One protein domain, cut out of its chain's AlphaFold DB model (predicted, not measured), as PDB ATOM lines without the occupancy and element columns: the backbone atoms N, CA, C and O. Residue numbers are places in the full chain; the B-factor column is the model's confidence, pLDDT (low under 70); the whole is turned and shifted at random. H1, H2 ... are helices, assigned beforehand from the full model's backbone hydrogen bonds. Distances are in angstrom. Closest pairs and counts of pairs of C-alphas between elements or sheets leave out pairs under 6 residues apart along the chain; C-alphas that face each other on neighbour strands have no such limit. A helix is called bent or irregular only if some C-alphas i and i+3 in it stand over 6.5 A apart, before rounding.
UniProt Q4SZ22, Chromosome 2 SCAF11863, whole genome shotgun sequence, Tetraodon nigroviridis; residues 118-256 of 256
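What this domain is: This is residues 118 to 256 of the 256 residues of an uncharacterized protein of Tetraodon nigroviridis (UniProt Q4SZ22). Three long helices, H1, H3 and H6, stand side by side in a row with H3 in the middle, and H2 and H5 cover one side of this row. H4 and H7 fold back from the ends of H3 and H6. The printed part has 139 residues with seven named helices, H1 to H7 in chain order, and no named strand: all helix. It is compact, with a radius of gyration of the C-alphas of 14.3 A and spans of 39 by 38 by 29 A.

Where its parts are: H3, residues 166 to 185, is 29.5 A long and irregular, with C-alphas 167 and 170 7.3 A apart. H6, residues 220 to 237, measures 26.2 A; H1, residues 119 to 135, 23.7 A, from C-alpha 119 at (-42.732, -18.954, 17.822); H2, residues 144 to 158, 20.4 A. H4 is residues 187 to 195. H5, residues 207 to 215, is only just irregular, with C-alphas 211 and 214 6.7 A apart. H7, residues 241 to 250, ends at C-alpha 250 (-27.145, 6.844, 17.128).

How they stand to each other: H3 is the hub. It touches H6 at a shallow tilt of 27 degrees, the same way, closest C-alphas Asn 177 and Ser 229, 4.9 A. It touches H1 at a shallow tilt of 25 degrees, closest C-alphas Glu 130 and Leu 175, 5.2 A. H2 touches H5, closest C-alphas Ala 158 and Leu 211, 6.7 A. H3 and H4 touch only at the corner, as do H6 and H7. Every O i to N i+4 pair is within hydrogen-bond range in H1, H4, H6 and H7; H2 has 10 of 11, H3 14 of 16, H5 3 of 5.

The domain as a whole: The C-alphas farthest apart, of Gln 137 and Val 256, are 44.8 A apart. The printed part has no cut. The link from H4 to H5, 11 residues, is long. The model's pLDDT is under 70 at residues 197 to 205 and 250 to 256.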
ATOM      1  N   ASP A 118     -45.846 -17.377  21.293       88.38
ATOM      2  CA  ASP A 118     -45.069 -18.531  20.857       88.38
ATOM      3  C   ASP A 118     -44.494 -18.320  19.448       88.38
ATOM      4  O   ASP A 118     -45.023 -17.544  18.650       88.38
ATOM      5  N   SER A 119     -43.429 -19.055  19.117       90.81
ATOM      6  CA  SER A 119     -42.732 -18.954  17.822       90.81
ATOM      7  C   SER A 119     -43.668 -19.137  16.618       90.81
ATOM      8  O   SER A 119     -43.528 -18.455  15.602       90.81
ATOM      9  N   GLU A 120     -44.676 -20.009  16.716       90.94
ATOM     10  CA  GLU A 120     -45.623 -20.210  15.620       90.94
ATOM     11  C   GLU A 120     -46.561 -19.003  15.464       90.94
ATOM     12  O   GLU A 120     -46.759 -18.523  14.345       90.94
ATOM     13  N   SER A 121     -47.083 -18.455  16.570       91.00
ATOM     14  CA  SER A 121     -47.884 -17.221  16.538       91.00
ATOM     15  C   SER A 121     -47.071 -16.029  16.039       91.00
ATOM     16  O   SER A 121     -47.564 -15.262  15.216       91.00
ATOM     17  N   GLN A 122     -45.823 -15.881  16.490       93.44
ATOM     18  CA  GLN A 122     -44.927 -14.817  16.038       93.44
ATOM     19  C   GLN A 122     -44.680 -14.913  14.530       93.44
ATOM     20  O   GLN A 122     -44.824 -13.924  13.814       93.44
ATOM     21  N   GLY A 123     -44.378 -16.113  14.027       94.12
ATOM     22  CA  GLY A 123     -44.185 -16.353  12.600       94.12
ATOM     23  C   GLY A 123     -45.442 -16.084  11.772       94.12
ATOM     24  O   GLY A 123     -45.343 -15.526  10.679       94.12
ATOM     25  N   ALA A 124     -46.621 -16.435  12.290       92.88
ATOM     26  CA  ALA A 124     -47.894 -16.122  11.646       92.88
ATOM     27  C   ALA A 124     -48.132 -14.606  11.575       92.88
ATOM     28  O   ALA A 124     -48.440 -14.094  10.503       92.88
ATOM     29  N   LEU A 125     -47.919 -13.874  12.673       95.06
ATOM     30  CA  LEU A 125     -48.073 -12.417  12.703       95.06
ATOM     31  C   LEU A 125     -47.089 -11.710  11.761       95.06
ATOM     32  O   LEU A 125     -47.502 -10.816  11.026       95.06
ATOM     33  N   LEU A 126     -45.819 -12.132  11.725       96.06
ATOM     34  CA  LEU A 126     -44.826 -11.579  10.796       96.06
ATOM     35  C   LEU A 126     -45.268 -11.749   9.338       96.06
ATOM     36  O   LEU A 126     -45.252 -10.781   8.583       96.06
ATOM     37  N   LYS A 127     -45.729 -12.947   8.958       95.06
ATOM     38  CA  LYS A 127     -46.232 -13.225   7.603       95.06
ATOM     39  C   LYS A 127     -47.506 -12.455   7.269       95.06
ATOM     40  O   LYS A 127     -47.678 -12.033   6.132       95.06
ATOM     41  N   LEU A 128     -48.398 -12.267   8.241       95.31
ATOM     42  CA  LEU A 128     -49.615 -11.479   8.051       95.31
ATOM     43  C   LEU A 128     -49.276 -10.013   7.771       95.31
ATOM     44  O   LEU A 128     -49.785  -9.453   6.806       95.31
ATOM     45  N   PHE A 129     -48.384  -9.402   8.554       97.00
ATOM     46  CA  PHE A 129     -47.935  -8.035   8.276       97.00
ATOM     47  C   PHE A 129     -47.144  -7.931   6.970       97.00
ATOM     48  O   PHE A 129     -47.313  -6.954   6.245       97.00
ATOM     49  N   GLU A 130     -46.335  -8.937   6.633       95.25
ATOM     50  CA  GLU A 130     -45.630  -9.004   5.348       95.25
ATOM     51  C   GLU A 130     -46.615  -9.011   4.168       95.25
ATOM     52  O   GLU A 130     -46.458  -8.272   3.195       95.25
ATOM     53  N   MET A 131     -47.675  -9.817   4.266       95.69
ATOM     54  CA  MET A 131     -48.739  -9.869   3.267       95.69
ATOM     55  C   MET A 131     -49.473  -8.525   3.180       95.69
ATOM     56  O   MET A 131     -49.600  -7.974   2.087       95.69
ATOM     57  N   LEU A 132     -49.870  -7.944   4.315       96.44
ATOM     58  CA  LEU A 132     -50.581  -6.667   4.350       96.44
ATOM     59  C   LEU A 132     -49.757  -5.526   3.738       96.44
ATOM     60  O   LEU A 132     -50.290  -4.740   2.962       96.44
ATOM     61  N   ILE A 133     -48.465  -5.417   4.040       94.88
ATOM     62  CA  ILE A 133     -47.630  -4.332   3.500       94.88
ATOM     63  C   ILE A 133     -47.269  -4.592   2.033       94.88
ATOM     64  O   ILE A 133     -47.184  -3.653   1.244       94.88
ATOM     65  N   GLY A 134     -47.055  -5.854   1.657       93.00
ATOM     66  CA  GLY A 134     -46.627  -6.224   0.312       93.00
ATOM     67  C   GLY A 134     -47.742  -6.281  -0.735       93.00
ATOM     68  O   GLY A 134     -47.449  -6.096  -1.915       93.00
ATOM     69  N   GLN A 135     -48.986  -6.567  -0.335       93.12
ATOM     70  CA  GLN A 135     -50.072  -6.917  -1.266       93.12
ATOM     71  C   GLN A 135     -51.294  -5.995  -1.191       93.12
ATOM     72  O   GLN A 135     -52.105  -6.011  -2.117       93.12
ATOM     73  N   SER A 136     -51.427  -5.179  -0.139       94.06
ATOM     74  CA  SER A 136     -52.603  -4.315   0.001       94.06
ATOM     75  C   SER A 136     -52.682  -3.250  -1.083       94.06
ATOM     76  O   SER A 136     -51.684  -2.627  -1.446       94.06
ATOM     77  N   GLN A 137     -53.901  -2.991  -1.549       92.12
ATOM     78  CA  GLN A 137     -54.181  -1.972  -2.568       92.12
ATOM     79  C   GLN A 137     -54.290  -0.554  -1.979       92.12
ATOM     80  O   GLN A 137     -54.337   0.435  -2.708       92.12
ATOM     81  N   GLN A 138     -54.297  -0.446  -0.647       92.56
ATOM     82  CA  GLN A 138     -54.407   0.798   0.113       92.56
ATOM     83  C   GLN A 138     -53.139   1.051   0.952       92.56
ATOM     84  O   GLN A 138     -52.479   0.099   1.378       92.56
ATOM     85  N   PRO A 139     -52.776   2.319   1.237       92.00
ATOM     86  CA  PRO A 139     -51.541   2.663   1.942       92.00
ATOM     87  C   PRO A 139     -51.645   2.430   3.462       92.00
ATOM     88  O   PRO A 139     -51.650   3.366   4.261       92.00
ATOM     89  N   LEU A 140     -51.689   1.161   3.880       94.38
ATOM     90  CA  LEU A 140     -51.988   0.763   5.261       94.38
ATOM     91  C   LEU A 140     -51.080   1.407   6.321       94.38
ATOM     92  O   LEU A 140     -51.555   1.781   7.392       94.38
ATOM     93  N   LEU A 141     -49.788   1.582   6.025       93.88
ATOM     94  CA  LEU A 141     -48.813   2.151   6.966       93.88
ATOM     95  C   LEU A 141     -49.039   3.638   7.283       93.88
ATOM     96  O   LEU A 141     -48.453   4.146   8.237       93.88
ATOM     97  N   GLN A 142     -49.891   4.339   6.529       93.00
ATOM     98  CA  GLN A 142     -50.286   5.711   6.861       93.00
ATOM     99  C   GLN A 142     -51.274   5.764   8.039       93.00
ATOM    100  O   GLN A 142     -51.443   6.815   8.664       93.00
ATOM    101  N   HIS A 143     -51.903   4.633   8.379       93.06
ATOM    102  CA  HIS A 143     -52.871   4.533   9.462       93.06
ATOM    103  C   HIS A 143     -52.214   4.037  10.752       93.06
ATOM    104  O   HIS A 143     -51.724   2.910  10.840       93.06
ATOM    105  N   SER A 144     -52.290   4.850  11.808       91.88
ATOM    106  CA  SER A 144     -51.764   4.522  13.141       91.88
ATOM    107  C   SER A 144     -52.302   3.195  13.699       91.88
ATOM    108  O   SER A 144     -51.565   2.474  14.367       91.88
ATOM    109  N   ALA A 145     -53.550   2.829  13.381       93.88
ATOM    110  CA  ALA A 145     -54.167   1.560  13.792       93.88
ATOM    111  C   ALA A 145     -53.529   0.308  13.152       93.88
ATOM    112  O   ALA A 145     -53.761  -0.801  13.625       93.88
ATOM    113  N   VAL A 146     -52.727   0.474  12.094       95.38
ATOM    114  CA  VAL A 146     -51.904  -0.591  11.495       95.38
ATOM    115  C   VAL A 146     -50.446  -0.442  11.923       95.38
ATOM    116  O   VAL A 146     -49.800  -1.420  12.301       95.38
ATOM    117  N   LEU A 147     -49.942   0.794  11.914       93.69
ATOM    118  CA  LEU A 147     -48.546   1.094  12.206       93.69
ATOM    119  C   LEU A 147     -48.146   0.765  13.652       93.69
ATOM    120  O   LEU A 147     -47.095   0.170  13.870       93.69
ATOM    121  N   HIS A 148     -48.963   1.125  14.648       93.06
ATOM    122  CA  HIS A 148     -48.621   0.870  16.052       93.06
ATOM    123  C   HIS A 148     -48.563  -0.626  16.397       93.06
ATOM    124  O   HIS A 148     -47.569  -1.032  17.003       93.06
ATOM    125  N   PRO A 149     -49.538  -1.468  15.990       94.56
ATOM    126  CA  PRO A 149     -49.424  -2.914  16.165       94.56
ATOM    127  C   PRO A 149     -48.177  -3.494  15.493       94.56
ATOM    128  O   PRO A 149     -47.464  -4.286  16.104       94.56
ATOM    129  N   LEU A 150     -47.854  -3.056  14.272       95.44
ATOM    130  CA  LEU A 150     -46.639  -3.488  13.580       95.44
ATOM    131  C   LEU A 150     -45.378  -3.157  14.389       95.44
ATOM    132  O   LEU A 150     -44.546  -4.031  14.624       95.44
ATOM    133  N   LEU A 151     -45.242  -1.911  14.851       92.88
ATOM    134  CA  LEU A 151     -44.089  -1.489  15.650       92.88
ATOM    135  C   LEU A 151     -44.005  -2.240  16.979       92.88
ATOM    136  O   LEU A 151     -42.909  -2.591  17.406       92.88
ATOM    137  N   ARG A 152     -45.139  -2.541  17.618       92.12
ATOM    138  CA  ARG A 152     -45.152  -3.342  18.846       92.12
ATOM    139  C   ARG A 152     -44.736  -4.791  18.592       92.12
ATOM    140  O   ARG A 152     -43.997  -5.340  19.402       92.12
ATOM    141  N   LEU A 153     -45.149  -5.397  17.476       94.06
ATOM    142  CA  LEU A 153     -44.673  -6.725  17.076       94.06
ATOM    143  C   LEU A 153     -43.158  -6.722  16.837       94.06
ATOM    144  O   LEU A 153     -42.459  -7.607  17.320       94.06
ATOM    145  N   LEU A 154     -42.639  -5.712  16.133       93.38
ATOM    146  CA  LEU A 154     -41.197  -5.549  15.937       93.38
ATOM    147  C   LEU A 154     -40.462  -5.332  17.270       93.38
ATOM    148  O   LEU A 154     -39.367  -5.856  17.448       93.38
ATOM    149  N   GLY A 155     -41.072  -4.608  18.213       90.50
ATOM    150  CA  GLY A 155     -40.543  -4.408  19.562       90.50
ATOM    151  C   GLY A 155     -40.418  -5.729  20.314       90.50
ATOM    152  O   GLY A 155     -39.344  -6.042  20.813       90.50
ATOM    153  N   ALA A 156     -41.462  -6.559  20.270       89.56
ATOM    154  CA  ALA A 156     -41.446  -7.913  20.820       89.56
ATOM    155  C   ALA A 156     -40.347  -8.794  20.183       89.56
ATOM    156  O   ALA A 156     -39.690  -9.562  20.879       89.56
ATOM    157  N   CYS A 157     -40.072  -8.645  18.883       89.88
ATOM    158  CA  CYS A 157     -38.945  -9.322  18.224       89.88
ATOM    159  C   CYS A 157     -37.561  -8.808  18.673       89.88
ATOM    160  O   CYS A 157     -36.574  -9.528  18.519       89.88
ATOM    161  N   ALA A 158     -37.475  -7.571  19.173       86.88
ATOM    162  CA  ALA A 158     -36.240  -6.946  19.653       86.88
ATOM    163  C   ALA A 158     -35.951  -7.234  21.138       86.88
ATOM    164  O   ALA A 158     -34.824  -7.028  21.590       86.88
ATOM    165  N   GLU A 159     -36.954  -7.669  21.905       84.31
ATOM    166  CA  GLU A 159     -36.821  -7.929  23.339       84.31
ATOM    167  C   GLU A 159     -35.860  -9.101  23.613       84.31
ATOM    168  O   GLU A 159     -35.993 -10.148  22.983       84.31
ATOM    169  N   PRO A 160     -34.921  -8.993  24.574       73.81
ATOM    170  CA  PRO A 160     -33.958 -10.063  24.861       73.81
ATOM    171  C   PRO A 160     -34.580 -11.380  25.348       73.81
ATOM    172  O   PRO A 160     -33.992 -12.439  25.148       73.81
ATOM    173  N   GLU A 161     -35.734 -11.313  26.020       72.31
ATOM    174  CA  GLU A 161     -36.402 -12.481  26.611       72.31
ATOM    175  C   GLU A 161     -37.268 -13.236  25.599       72.31
ATOM    176  O   GLU A 161     -37.289 -14.465  25.598       72.31
ATOM    177  N   LEU A 162     -37.972 -12.499  24.736       75.06
ATOM    178  CA  LEU A 162     -38.855 -13.066  23.722       75.06
ATOM    179  C   LEU A 162     -38.092 -13.330  22.417       75.06
ATOM    180  O   LEU A 162     -38.102 -14.444  21.895       75.06
ATOM    181  N   GLY A 163     -37.384 -12.307  21.934       79.12
ATOM    182  CA  GLY A 163     -36.533 -12.334  20.754       79.12
ATOM    183  C   GLY A 163     -37.245 -12.747  19.467       79.12
ATOM    184  O   GLY A 163     -38.441 -13.032  19.418       79.12
ATOM    185  N   CYS A 164     -36.482 -12.797  18.379       85.56
ATOM    186  CA  CYS A 164     -36.897 -13.460  17.150       85.56
ATOM    187  C   CYS A 164     -36.122 -14.781  17.016       85.56
ATOM    188  O   CYS A 164     -34.895 -14.749  16.889       85.56
ATOM    189  N   PRO A 165     -36.794 -15.945  17.007       88.75
ATOM    190  CA  PRO A 165     -36.168 -17.226  16.705       88.75
ATOM    191  C   PRO A 165     -35.425 -17.196  15.365       88.75
ATOM    192  O   PRO A 165     -35.903 -16.602  14.397       88.75
ATOM    193  N   SER A 166     -34.306 -17.923  15.270       89.69
ATOM    194  CA  SER A 166     -33.487 -17.986  14.047       89.69
ATOM    195  C   SER A 166     -34.278 -18.445  12.813       89.69
ATOM    196  O   SER A 166     -34.060 -17.966  11.703       89.69
ATOM    197  N   ALA A 167     -35.263 -19.327  13.008       92.00
ATOM    198  CA  ALA A 167     -36.161 -19.800  11.955       92.00
ATOM    199  C   ALA A 167     -37.040 -18.690  11.338       92.00
ATOM    200  O   ALA A 167     -37.513 -18.849  10.213       92.00
ATOM    201  N   LEU A 168     -37.258 -17.581  12.054       94.69
ATOM    202  CA  LEU A 168     -38.110 -16.464  11.637       94.69
ATOM    203  C   LEU A 168     -37.323 -15.248  11.129       94.69
ATOM    204  O   LEU A 168     -37.932 -14.317  10.606       94.69
ATOM    205  N   GLU A 169     -35.990 -15.264  11.208       94.19
ATOM    206  CA  GLU A 169     -35.130 -14.149  10.775       94.19
ATOM    207  C   GLU A 169     -35.384 -13.734   9.322       94.19
ATOM    208  O   GLU A 169     -35.427 -12.545   9.022       94.19
ATOM    209  N   ASN A 170     -35.606 -14.705   8.428       94.62
ATOM    210  CA  ASN A 170     -35.949 -14.428   7.031       94.62
ATOM    211  C   ASN A 170     -37.227 -13.584   6.917       94.62
ATOM    212  O   ASN A 170     -37.240 -12.585   6.204       94.62
ATOM    213  N   SER A 171     -38.290 -13.967   7.632       95.56
ATOM    214  CA  SER A 171     -39.562 -13.237   7.626       95.56
ATOM    215  C   SER A 171     -39.426 -11.864   8.276       95.56
ATOM    216  O   SER A 171     -39.972 -10.892   7.762       95.56
ATOM    217  N   LEU A 172     -38.655 -11.754   9.364       95.81
ATOM    218  CA  LEU A 172     -38.392 -10.470  10.008       95.81
ATOM    219  C   LEU A 172     -37.658  -9.508   9.064       95.81
ATOM    220  O   LEU A 172     -38.101  -8.378   8.876       95.81
ATOM    221  N   VAL A 173     -36.560  -9.945   8.444       95.94
ATOM    222  CA  VAL A 173     -35.767  -9.096   7.540       95.94
ATOM    223  C   VAL A 173     -36.549  -8.732   6.277       95.94
ATOM    224  O   VAL A 173     -36.449  -7.597   5.810       95.94
ATOM    225  N   LEU A 174     -37.381  -9.641   5.763       95.81
ATOM    226  CA  LEU A 174     -38.278  -9.357   4.644       95.81
ATOM    227  C   LEU A 174     -39.320  -8.290   4.995       95.81
ATOM    228  O   LEU A 174     -39.497  -7.335   4.236       95.81
ATOM    229  N   LEU A 175     -39.945  -8.398   6.166       96.69
ATOM    230  CA  LEU A 175     -40.891  -7.403   6.661       96.69
ATOM    231  C   LEU A 175     -40.220  -6.035   6.867       96.69
ATOM    232  O   LEU A 175     -40.735  -5.017   6.406       96.69
ATOM    233  N   LEU A 176     -39.037  -6.000   7.493       95.88
ATOM    234  CA  LEU A 176     -38.254  -4.770   7.665       95.88
ATOM    235  C   LEU A 176     -37.934  -4.124   6.311       95.88
ATOM    236  O   LEU A 176     -38.108  -2.916   6.148       95.88
ATOM    237  N   ASN A 177     -37.541  -4.925   5.319       96.00
ATOM    238  CA  ASN A 177     -37.285  -4.444   3.969       96.00
ATOM    239  C   ASN A 177     -38.530  -3.832   3.315       96.00
ATOM    240  O   ASN A 177     -38.436  -2.750   2.740       96.00
ATOM    241  N   GLN A 178     -39.698  -4.467   3.431       95.25
ATOM    242  CA  GLN A 178     -40.947  -3.924   2.887       95.25
ATOM    243  C   GLN A 178     -41.333  -2.588   3.533       95.25
ATOM    244  O   GLN A 178     -41.798  -1.676   2.840       95.25
ATOM    245  N   ILE A 179     -41.089  -2.430   4.836       94.75
ATOM    246  CA  ILE A 179     -41.283  -1.149   5.525       94.75
ATOM    247  C   ILE A 179     -40.293  -0.106   4.985       94.75
ATOM    248  O   ILE A 179     -40.703   1.014   4.678       94.75
ATOM    249  N   CYS A 180     -39.020  -0.472   4.782       94.31
ATOM    250  CA  CYS A 180     -38.010   0.395   4.159       94.31
ATOM    251  C   CYS A 180     -38.393   0.840   2.743       94.31
ATOM    252  O   CYS A 180     -38.266   2.015   2.399       94.31
ATOM    253  N   VAL A 181     -38.911  -0.072   1.922       94.50
ATOM    254  CA  VAL A 181     -39.409   0.256   0.582       94.50
ATOM    255  C   VAL A 181     -40.604   1.204   0.669       94.50
ATOM    256  O   VAL A 181     -40.670   2.176  -0.082       94.50
ATOM    257  N   SER A 182     -41.529   0.960   1.598       92.62
ATOM    258  CA  SER A 182     -42.725   1.788   1.775       92.62
ATOM    259  C   SER A 182     -42.380   3.211   2.216       92.62
ATOM    260  O   SER A 182     -42.877   4.162   1.617       92.62
ATOM    261  N   MET A 183     -41.480   3.373   3.193       90.69
ATOM    262  CA  MET A 183     -41.040   4.699   3.646       90.69
ATOM    263  C   MET A 183     -40.260   5.458   2.563       90.69
ATOM    264  O   MET A 183     -40.429   6.665   2.425       90.69
ATOM    265  N   ALA A 184     -39.448   4.762   1.758       90.50
ATOM    266  CA  ALA A 184     -38.690   5.385   0.675       90.50
ATOM    267  C   ALA A 184     -39.598   5.840  -0.479       90.50
ATOM    268  O   ALA A 184     -39.317   6.838  -1.137       90.50
ATOM    269  N   ARG A 185     -40.697   5.116  -0.729       91.06
ATOM    270  CA  ARG A 185     -41.695   5.476  -1.749       91.06
ATOM    271  C   ARG A 185     -42.659   6.566  -1.285       91.06
ATOM    272  O   ARG A 185     -43.153   7.318  -2.117       91.06
ATOM    273  N   GLN A 186     -42.966   6.618   0.010       89.75
ATOM    274  CA  GLN A 186     -44.000   7.485   0.575       89.75
ATOM    275  C   GLN A 186     -43.457   8.226   1.811       89.75
ATOM    276  O   GLN A 186     -43.484   7.669   2.910       89.75
ATOM    277  N   PRO A 187     -43.030   9.498   1.674       86.00
ATOM    278  CA  PRO A 187     -42.452  10.270   2.780       86.00
ATOM    279  C   PRO A 187     -43.361  10.381   4.016       86.00
ATOM    280  O   PRO A 187     -42.879  10.370   5.145       86.00
ATOM    281  N   VAL A 188     -44.685  10.390   3.817       89.31
ATOM    282  CA  VAL A 188     -45.686  10.423   4.902       89.31
ATOM    283  C   VAL A 188     -45.552   9.224   5.848       89.31
ATOM    284  O   VAL A 188     -45.752   9.359   7.053       89.31
ATOM    285  N   VAL A 189     -45.181   8.043   5.339       89.88
ATOM    286  CA  VAL A 189     -44.969   6.850   6.177       89.88
ATOM    287  C   VAL A 189     -43.783   7.060   7.116       89.88
ATOM    288  O   VAL A 189     -43.848   6.671   8.281       89.88
ATOM    289  N   LEU A 190     -42.721   7.716   6.638       87.81
ATOM    290  CA  LEU A 190     -41.562   8.038   7.463       87.81
ATOM    291  C   LEU A 190     -41.943   8.994   8.599       87.81
ATOM    292  O   LEU A 190     -41.625   8.728   9.755       87.81
ATOM    293  N   GLU A 191     -42.692  10.053   8.294       86.75
ATOM    294  CA  GLU A 191     -43.193  10.989   9.307       86.75
ATOM    295  C   GLU A 191     -44.038  10.281  10.370       86.75
ATOM    296  O   GLU A 191     -43.857  10.512  11.566       86.75
ATOM    297  N   LYS A 192     -44.928   9.373   9.952       87.44
ATOM    298  CA  LYS A 192     -45.749   8.576  10.872       87.44
ATOM    299  C   LYS A 192     -44.914   7.642  11.744       87.44
ATOM    300  O   LYS A 192     -45.213   7.520  12.928       87.44
ATOM    301  N   LEU A 193     -43.864   7.023  11.202       86.69
ATOM    302  CA  LEU A 193     -42.927   6.197  11.970       86.69
ATOM    303  C   LEU A 193     -42.217   7.007  13.064       86.69
ATOM    304  O   LEU A 193     -42.110   6.532  14.192       86.69
ATOM    305  N   PHE A 194     -41.792   8.236  12.759       81.25
ATOM    306  CA  PHE A 194     -41.187   9.133  13.749       81.25
ATOM    307  C   PHE A 194     -42.193   9.636  14.789       81.25
ATOM    308  O   PHE A 194     -41.868   9.689  15.969       81.25
ATOM    309  N   GLN A 195     -43.425   9.959  14.384       82.50
ATOM    310  CA  GLN A 195     -44.496  10.354  15.312       82.50
ATOM    311  C   GLN A 195     -44.936   9.205  16.228       82.50
ATOM    312  O   GLN A 195     -45.402   9.445  17.340       82.50
ATOM    313  N   ALA A 196     -44.827   7.963  15.755       77.88
ATOM    314  CA  ALA A 196     -45.187   6.780  16.522       77.88
ATOM    315  C   ALA A 196     -44.133   6.391  17.571       77.88
ATOM    316  O   ALA A 196     -44.441   5.589  18.455       77.88
ATOM    317  N   ALA A 197     -42.919   6.943  17.491       64.44
ATOM    318  CA  ALA A 197     -41.903   6.765  18.518       64.44
ATOM    319  C   ALA A 197     -42.331   7.502  19.809       64.44
ATOM    320  O   ALA A 197     -42.718   8.671  19.743       64.44
ATOM    321  N   PRO A 198     -42.298   6.858  20.992       57.47
ATOM    322  CA  PRO A 198     -42.697   7.494  22.246       57.47
ATOM    323  C   PRO A 198     -41.890   8.773  22.534       57.47
ATOM    324  O   PRO A 198     -40.662   8.749  22.563       57.47
ATOM    325  N   ALA A 199     -42.585   9.881  22.810       43.97
ATOM    326  CA  ALA A 199     -41.989  11.208  23.009       43.97
ATOM    327  C   ALA A 199     -40.989  11.305  24.184       43.97
ATOM    328  O   ALA A 199     -40.154  12.204  24.198       43.97
ATOM    329  N   GLU A 200     -41.030  10.382  25.152       41.88
ATOM    330  CA  GLU A 200     -40.085  10.356  26.284       41.88
ATOM    331  C   GLU A 200     -38.794   9.577  25.995       41.88
ATOM    332  O   GLU A 200     -37.884   9.532  26.819       41.88
ATOM    333  N   GLN A 201     -38.688   8.984  24.808       45.28
ATOM    334  CA  GLN A 201     -37.542   8.197  24.380       45.28
ATOM    335  C   GLN A 201     -37.051   8.672  23.011       45.28
ATOM    336  O   GLN A 201     -36.808   7.886  22.102       45.28
ATOM    337  N   CYS A 202     -36.825   9.982  22.872       35.22
ATOM    338  CA  CYS A 202     -36.170  10.571  21.694       35.22
ATOM    339  C   CYS A 202     -34.754   9.989  21.422       35.22
ATOM    340  O   CYS A 202     -34.135  10.300  20.410       35.22
ATOM    341  N   SER A 203     -34.257   9.133  22.321       41.31
ATOM    342  CA  SER A 203     -33.019   8.357  22.246       41.31
ATOM    343  C   SER A 203     -33.220   6.846  22.036       41.31
ATOM    344  O   SER A 203     -32.242   6.147  21.776       41.31
ATOM    345  N   THR A 204     -34.443   6.296  22.086       42.34
ATOM    346  CA  THR A 204     -34.673   4.917  21.625       42.34
ATOM    347  C   THR A 204     -34.848   4.939  20.121       42.34
ATOM    348  O   THR A 204     -35.950   5.033  19.589       42.34
ATOM    349  N   ASN A 205     -33.708   4.875  19.450       54.72
ATOM    350  CA  ASN A 205     -33.485   3.912  18.395       54.72
ATOM    351  C   ASN A 205     -34.657   3.691  17.436       54.72
ATOM    352  O   ASN A 205     -35.559   2.919  17.746       54.72
ATOM    353  N   PHE A 206     -34.617   4.322  16.257       74.94
ATOM    354  CA  PHE A 206     -35.460   3.973  15.116       74.94
ATOM    355  C   PHE A 206     -35.492   2.439  14.974       74.94
ATOM    356  O   PHE A 206     -34.542   1.825  14.492       74.94
ATOM    357  N   LEU A 207     -36.562   1.812  15.474       84.62
ATOM    358  CA  LEU A 207     -36.594   0.385  15.824       84.62
ATOM    359  C   LEU A 207     -36.232  -0.510  14.637       84.62
ATOM    360  O   LEU A 207     -35.485  -1.477  14.773       84.62
ATOM    361  N   ILE A 208     -36.726  -0.131  13.458       88.31
ATOM    362  CA  ILE A 208     -36.454  -0.791  12.179       88.31
ATOM    363  C   ILE A 208     -34.946  -0.859  11.924       88.31
ATOM    364  O   ILE A 208     -34.420  -1.894  11.532       88.31
ATOM    365  N   PHE A 209     -34.242   0.238  12.180       85.38
ATOM    366  CA  PHE A 209     -32.808   0.328  11.977       85.38
ATOM    367  C   PHE A 209     -32.033  -0.513  12.987       85.38
ATOM    368  O   PHE A 209     -31.179  -1.299  12.582       85.38
ATOM    369  N   SER A 210     -32.366  -0.432  14.276       85.44
ATOM    370  CA  SER A 210     -31.715  -1.262  15.298       85.44
ATOM    371  C   SER A 210     -31.908  -2.756  15.063       85.44
ATOM    372  O   SER A 210     -30.980  -3.526  15.289       85.44
ATOM    373  N   LEU A 211     -33.071  -3.161  14.550       89.94
ATOM    374  CA  LEU A 211     -33.329  -4.544  14.160       89.94
ATOM    375  C   LEU A 211     -32.535  -4.982  12.924       89.94
ATOM    376  O   LEU A 211     -32.212  -6.157  12.816       89.94
ATOM    377  N   LEU A 212     -32.203  -4.076  11.998       90.81
ATOM    378  CA  LEU A 212     -31.441  -4.405  10.786       90.81
ATOM    379  C   LEU A 212     -29.941  -4.585  11.049       90.81
ATOM    380  O   LEU A 212     -29.314  -5.423  10.398       90.81
ATOM    381  N   VAL A 213     -29.362  -3.823  11.985       88.62
ATOM    382  CA  VAL A 213     -27.909  -3.799  12.247       88.62
ATOM    383  C   VAL A 213     -27.305  -5.197  12.468       88.62
ATOM    384  O   VAL A 213     -26.312  -5.501  11.806       88.62
ATOM    385  N   PRO A 214     -27.881  -6.103  13.284       89.62
ATOM    386  CA  PRO A 214     -27.319  -7.444  13.483       89.62
ATOM    387  C   PRO A 214     -27.215  -8.291  12.203       89.62
ATOM    388  O   PRO A 214     -26.416  -9.226  12.140       89.62
ATOM    389  N   PHE A 215     -28.001  -7.981  11.168       92.25
ATOM    390  CA  PHE A 215     -28.053  -8.764   9.935       92.25
ATOM    391  C   PHE A 215     -27.081  -8.274   8.853       92.25
ATOM    392  O   PHE A 215     -26.763  -9.045   7.950       92.25
ATOM    393  N   ILE A 216     -26.553  -7.044   8.930       92.19
ATOM    394  CA  ILE A 216     -25.774  -6.439   7.825       92.19
ATOM    395  C   ILE A 216     -24.458  -7.171   7.529       92.19
ATOM    396  O   ILE A 216     -24.010  -7.204   6.380       92.19
ATOM    397  N   HIS A 217     -23.856  -7.780   8.554       90.25
ATOM    398  CA  HIS A 217     -22.599  -8.522   8.451       90.25
ATOM    399  C   HIS A 217     -22.797  -9.997   8.096       90.25
ATOM    400  O   HIS A 217     -21.820 -10.713   7.893       90.25
ATOM    401  N   ARG A 218     -24.046 -10.472   8.017       92.06
ATOM    402  CA  ARG A 218     -24.315 -11.862   7.657       92.06
ATOM    403  C   ARG A 218     -24.099 -12.085   6.165       92.06
ATOM    404  O   ARG A 218     -24.348 -11.217   5.321       92.06
ATOM    405  N   GLU A 219     -23.646 -13.287   5.845       90.19
ATOM    406  CA  GLU A 219     -23.546 -13.760   4.470       90.19
ATOM    407  C   GLU A 219     -24.909 -14.254   3.955       90.19
ATOM    408  O   GLU A 219     -25.832 -14.540   4.723       90.19
ATOM    409  N   GLY A 220     -25.039 -14.354   2.632       93.94
ATOM    410  CA  GLY A 220     -26.246 -14.847   1.970       93.94
ATOM    411  C   GLY A 220     -27.365 -13.811   1.815       93.94
ATOM    412  O   GLY A 220     -27.161 -12.602   1.951       93.94
ATOM    413  N   ALA A 221     -28.562 -14.308   1.485       94.69
ATOM    414  CA  ALA A 221     -29.710 -13.483   1.105       94.69
ATOM    415  C   ALA A 221     -30.199 -12.563   2.236       94.69
ATOM    416  O   ALA A 221     -30.489 -11.400   1.975       94.69
ATOM    417  N   ILE A 222     -30.212 -13.049   3.486       95.19
ATOM    418  CA  ILE A 222     -30.625 -12.263   4.664       95.19
ATOM    419  C   ILE A 222     -29.762 -11.011   4.800       95.19
ATOM    420  O   ILE A 222     -30.276  -9.900   4.890       95.19
ATOM    421  N   GLY A 223     -28.437 -11.185   4.789       95.38
ATOM    422  CA  GLY A 223     -27.529 -10.055   4.929       95.38
ATOM    423  C   GLY A 223     -27.601  -9.105   3.742       95.38
ATOM    424  O   GLY A 223     -27.537  -7.893   3.933       95.38
ATOM    425  N   GLN A 224     -27.799  -9.626   2.525       96.19
ATOM    426  CA  GLN A 224     -27.984  -8.773   1.352       96.19
ATOM    427  C   GLN A 224     -29.236  -7.909   1.482       96.19
ATOM    428  O   GLN A 224     -29.159  -6.696   1.324       96.19
ATOM    429  N   GLN A 225     -30.360  -8.511   1.860       96.56
ATOM    430  CA  GLN A 225     -31.608  -7.791   2.039       96.56
ATOM    431  C   GLN A 225     -31.532  -6.771   3.180       96.56
ATOM    432  O   GLN A 225     -32.079  -5.672   3.062       96.56
ATOM    433  N   ALA A 226     -30.818  -7.079   4.265       96.06
ATOM    434  CA  ALA A 226     -30.576  -6.120   5.338       96.06
ATOM    435  C   ALA A 226     -29.768  -4.906   4.846       96.06
ATOM    436  O   ALA A 226     -30.132  -3.766   5.138       96.06
ATOM    437  N   ARG A 227     -28.721  -5.133   4.039       95.38
ATOM    438  CA  ARG A 227     -27.928  -4.064   3.411       95.38
ATOM    439  C   ARG A 227     -28.766  -3.220   2.445       95.38
ATOM    440  O   ARG A 227     -28.718  -1.996   2.526       95.38
ATOM    441  N   ASP A 228     -29.588  -3.843   1.603       95.88
ATOM    442  CA  ASP A 228     -30.480  -3.132   0.676       95.88
ATOM    443  C   ASP A 228     -31.510  -2.272   1.432       95.88
ATOM    444  O   ASP A 228     -31.752  -1.116   1.089       95.88
ATOM    445  N   SER A 229     -32.072  -2.809   2.520       95.12
ATOM    446  CA  SER A 229     -33.001  -2.088   3.404       95.12
ATOM    447  C   SER A 229     -32.353  -0.860   4.032       95.12
ATOM    448  O   SER A 229     -32.967   0.200   4.122       95.12
ATOM    449  N   LEU A 230     -31.099  -1.000   4.451       91.56
ATOM    450  CA  LEU A 230     -30.331   0.077   5.047       91.56
ATOM    451  C   LEU A 230     -30.008   1.183   4.036       91.56
ATOM    452  O   LEU A 230     -30.097   2.361   4.370       91.56
ATOM    453  N   LEU A 231     -29.686   0.817   2.792       93.12
ATOM    454  CA  LEU A 231     -29.474   1.780   1.710       93.12
ATOM    455  C   LEU A 231     -30.733   2.613   1.440       93.12
ATOM    456  O   LEU A 231     -30.623   3.814   1.210       93.12
ATOM    457  N   LEU A 232     -31.925   2.012   1.528       93.25
ATOM    458  CA  LEU A 232     -33.193   2.742   1.409       93.25
ATOM    459  C   LEU A 232     -33.391   3.743   2.554       93.25
ATOM    460  O   LEU A 232     -33.787   4.880   2.304       93.25
ATOM    461  N   VAL A 233     -33.068   3.353   3.791       89.31
ATOM    462  CA  VAL A 233     -33.117   4.255   4.956       89.31
ATOM    463  C   VAL A 233     -32.134   5.417   4.780       89.31
ATOM    464  O   VAL A 233     -32.493   6.574   4.989       89.31
ATOM    465  N   MET A 234     -30.914   5.133   4.320       88.81
ATOM    466  CA  MET A 234     -29.907   6.158   4.029       88.81
ATOM    467  C   MET A 234     -30.365   7.119   2.933       88.81
ATOM    468  O   MET A 234     -30.251   8.333   3.095       88.81
ATOM    469  N   ALA A 235     -30.935   6.601   1.846       89.94
ATOM    470  CA  ALA A 235     -31.476   7.424   0.771       89.94
ATOM    471  C   ALA A 235     -32.624   8.319   1.268       89.94
ATOM    472  O   ALA A 235     -32.651   9.508   0.957       89.94
ATOM    473  N   ALA A 236     -33.526   7.783   2.097       86.88
ATOM    474  CA  ALA A 236     -34.615   8.551   2.694       86.88
ATOM    475  C   ALA A 236     -34.102   9.671   3.621       86.88
ATOM    476  O   ALA A 236     -34.680  10.763   3.646       86.88
ATOM    477  N   SER A 237     -32.984   9.447   4.324       86.88
ATOM    478  CA  SER A 237     -32.390  10.440   5.235       86.88
ATOM    479  C   SER A 237     -31.978  11.741   4.540       86.88
ATOM    480  O   SER A 237     -32.077  12.805   5.145       86.88
ATOM    481  N   ALA A 238     -31.626  11.696   3.248       86.00
ATOM    482  CA  ALA A 238     -31.282  12.892   2.475       86.00
ATOM    483  C   ALA A 238     -32.449  13.891   2.364       86.00
ATOM    484  O   ALA A 238     -32.231  15.083   2.171       86.00
ATOM    485  N   SER A 239     -33.684  13.401   2.495       82.06
ATOM    486  CA  SER A 239     -34.914  14.197   2.430       82.06
ATOM    487  C   SER A 239     -35.563  14.453   3.795       82.06
ATOM    488  O   SER A 239     -36.568  15.159   3.862       82.06
ATOM    489  N   HIS A 240     -35.017  13.896   4.882       81.25
ATOM    490  CA  HIS A 240     -35.645  13.943   6.202       81.25
ATOM    491  C   HIS A 240     -34.617  14.182   7.315       81.25
ATOM    492  O   HIS A 240     -33.954  13.258   7.789       81.25
ATOM    493  N   GLU A 241     -34.508  15.436   7.768       82.31
ATOM    494  CA  GLU A 241     -33.467  15.873   8.709       82.31
ATOM    495  C   GLU A 241     -33.506  15.118  10.047       82.31
ATOM    496  O   GLU A 241     -32.460  14.800  10.605       82.31
ATOM    497  N   ALA A 242     -34.697  14.764  10.544       79.94
ATOM    498  CA  ALA A 242     -34.835  13.979  11.772       79.94
ATOM    499  C   ALA A 242     -34.217  12.575  11.639       79.94
ATOM    500  O   ALA A 242     -33.548  12.108  12.559       79.94
ATOM    501  N   LEU A 243     -34.380  11.931  10.476       80.75
ATOM    502  CA  LEU A 243     -33.766  10.634  10.193       80.75
ATOM    503  C   LEU A 243     -32.255  10.764  10.014       80.75
ATOM    504  O   LEU A 243     -31.514   9.949  10.554       80.75
ATOM    505  N   ALA A 244     -31.798  11.796   9.301       82.62
ATOM    506  CA  ALA A 244     -30.373  12.074   9.149       82.62
ATOM    507  C   ALA A 244     -29.700  12.275  10.511       82.62
ATOM    508  O   ALA A 244     -28.705  11.612  10.801       82.62
ATOM    509  N   ARG A 245     -30.292  13.112  11.374       80.56
ATOM    510  CA  ARG A 245     -29.803  13.372  12.732       80.56
ATOM    511  C   ARG A 245     -29.776  12.097  13.571       80.56
ATOM    512  O   ARG A 245     -28.756  11.791  14.184       80.56
ATOM    513  N   TYR A 246     -30.856  11.314  13.522       77.62
ATOM    514  CA  TYR A 246     -30.924  10.027  14.207       77.62
ATOM    515  C   TYR A 246     -29.778   9.097  13.785       77.62
ATOM    516  O   TYR A 246     -29.086   8.559  14.650       77.62
ATOM    517  N   ILE A 247     -29.545   8.940  12.478       78.31
ATOM    518  CA  ILE A 247     -28.464   8.104  11.951       78.31
ATOM    519  C   ILE A 247     -27.116   8.639  12.446       78.31
ATOM    520  O   ILE A 247     -26.358   7.890  13.054       78.31
ATOM    521  N   THR A 248     -26.816   9.925  12.267       78.75
ATOM    522  CA  THR A 248     -25.508  10.479  12.651       78.75
ATOM    523  C   THR A 248     -25.204  10.365  14.144       78.75
ATOM    524  O   THR A 248     -24.046  10.195  14.509       78.75
ATOM    525  N   GLU A 249     -26.221  10.456  15.001       74.88
ATOM    526  CA  GLU A 249     -26.038  10.475  16.456       74.88
ATOM    527  C   GLU A 249     -26.100   9.080  17.094       74.88
ATOM    528  O   GLU A 249     -25.486   8.865  18.135       74.88
ATOM    529  N   ASN A 250     -26.817   8.126  16.484       67.88
ATOM    530  CA  ASN A 250     -27.145   6.844  17.128       67.88
ATOM    531  C   ASN A 250     -26.658   5.606  16.360       67.88
ATOM    532  O   ASN A 250     -26.726   4.496  16.890       67.88
ATOM    533  N   SER A 251     -26.176   5.748  15.121       65.38
ATOM    534  CA  SER A 251     -25.700   4.593  14.357       65.38
ATOM    535  C   SER A 251     -24.201   4.344  14.532       65.38
ATOM    536  O   SER A 251     -23.351   4.971  13.907       65.38
ATOM    537  N   TYR A 252     -23.861   3.353  15.358       59.56
ATOM    538  CA  TYR A 252     -22.503   2.810  15.466       59.56
ATOM    539  C   TYR A 252     -22.190   1.879  14.280       59.56
ATOM    540  O   TYR A 252     -21.983   0.680  14.453       59.56
ATOM    541  N   PHE A 253     -22.178   2.409  13.050       58.97
ATOM    542  CA  PHE A 253     -21.854   1.626  11.843       58.97
ATOM    543  C   PHE A 253     -20.435   1.064  11.814       58.97
ATOM    544  O   PHE A 253     -20.145   0.136  11.058       58.97
ATOM    545  N   CYS A 254     -19.560   1.617  12.645       41.66
ATOM    546  CA  CYS A 254     -18.238   1.092  12.901       41.66
ATOM    547  C   CYS A 254     -18.043   1.026  14.419       41.66
ATOM    548  O   CYS A 254     -18.112   2.076  15.065       41.66
ATOM    549  N   PRO A 255     -17.776  -0.151  15.013       42.84
ATOM    550  CA  PRO A 255     -17.029  -0.163  16.258       42.84
ATOM    551  C   PRO A 255     -15.640   0.393  15.920       42.84
ATOM    552  O   PRO A 255     -14.962  -0.134  15.036       42.84
ATOM    553  N   VAL A 256     -15.272   1.511  16.543       40.28
ATOM    554  CA  VAL A 256     -13.874   1.965  16.562       40.28
ATOM    555  C   VAL A 256     -13.092   1.038  17.479       40.28
ATOM    556  O   VAL A 256     -13.618   0.746  18.577       40.28
TER     557      VAL A 256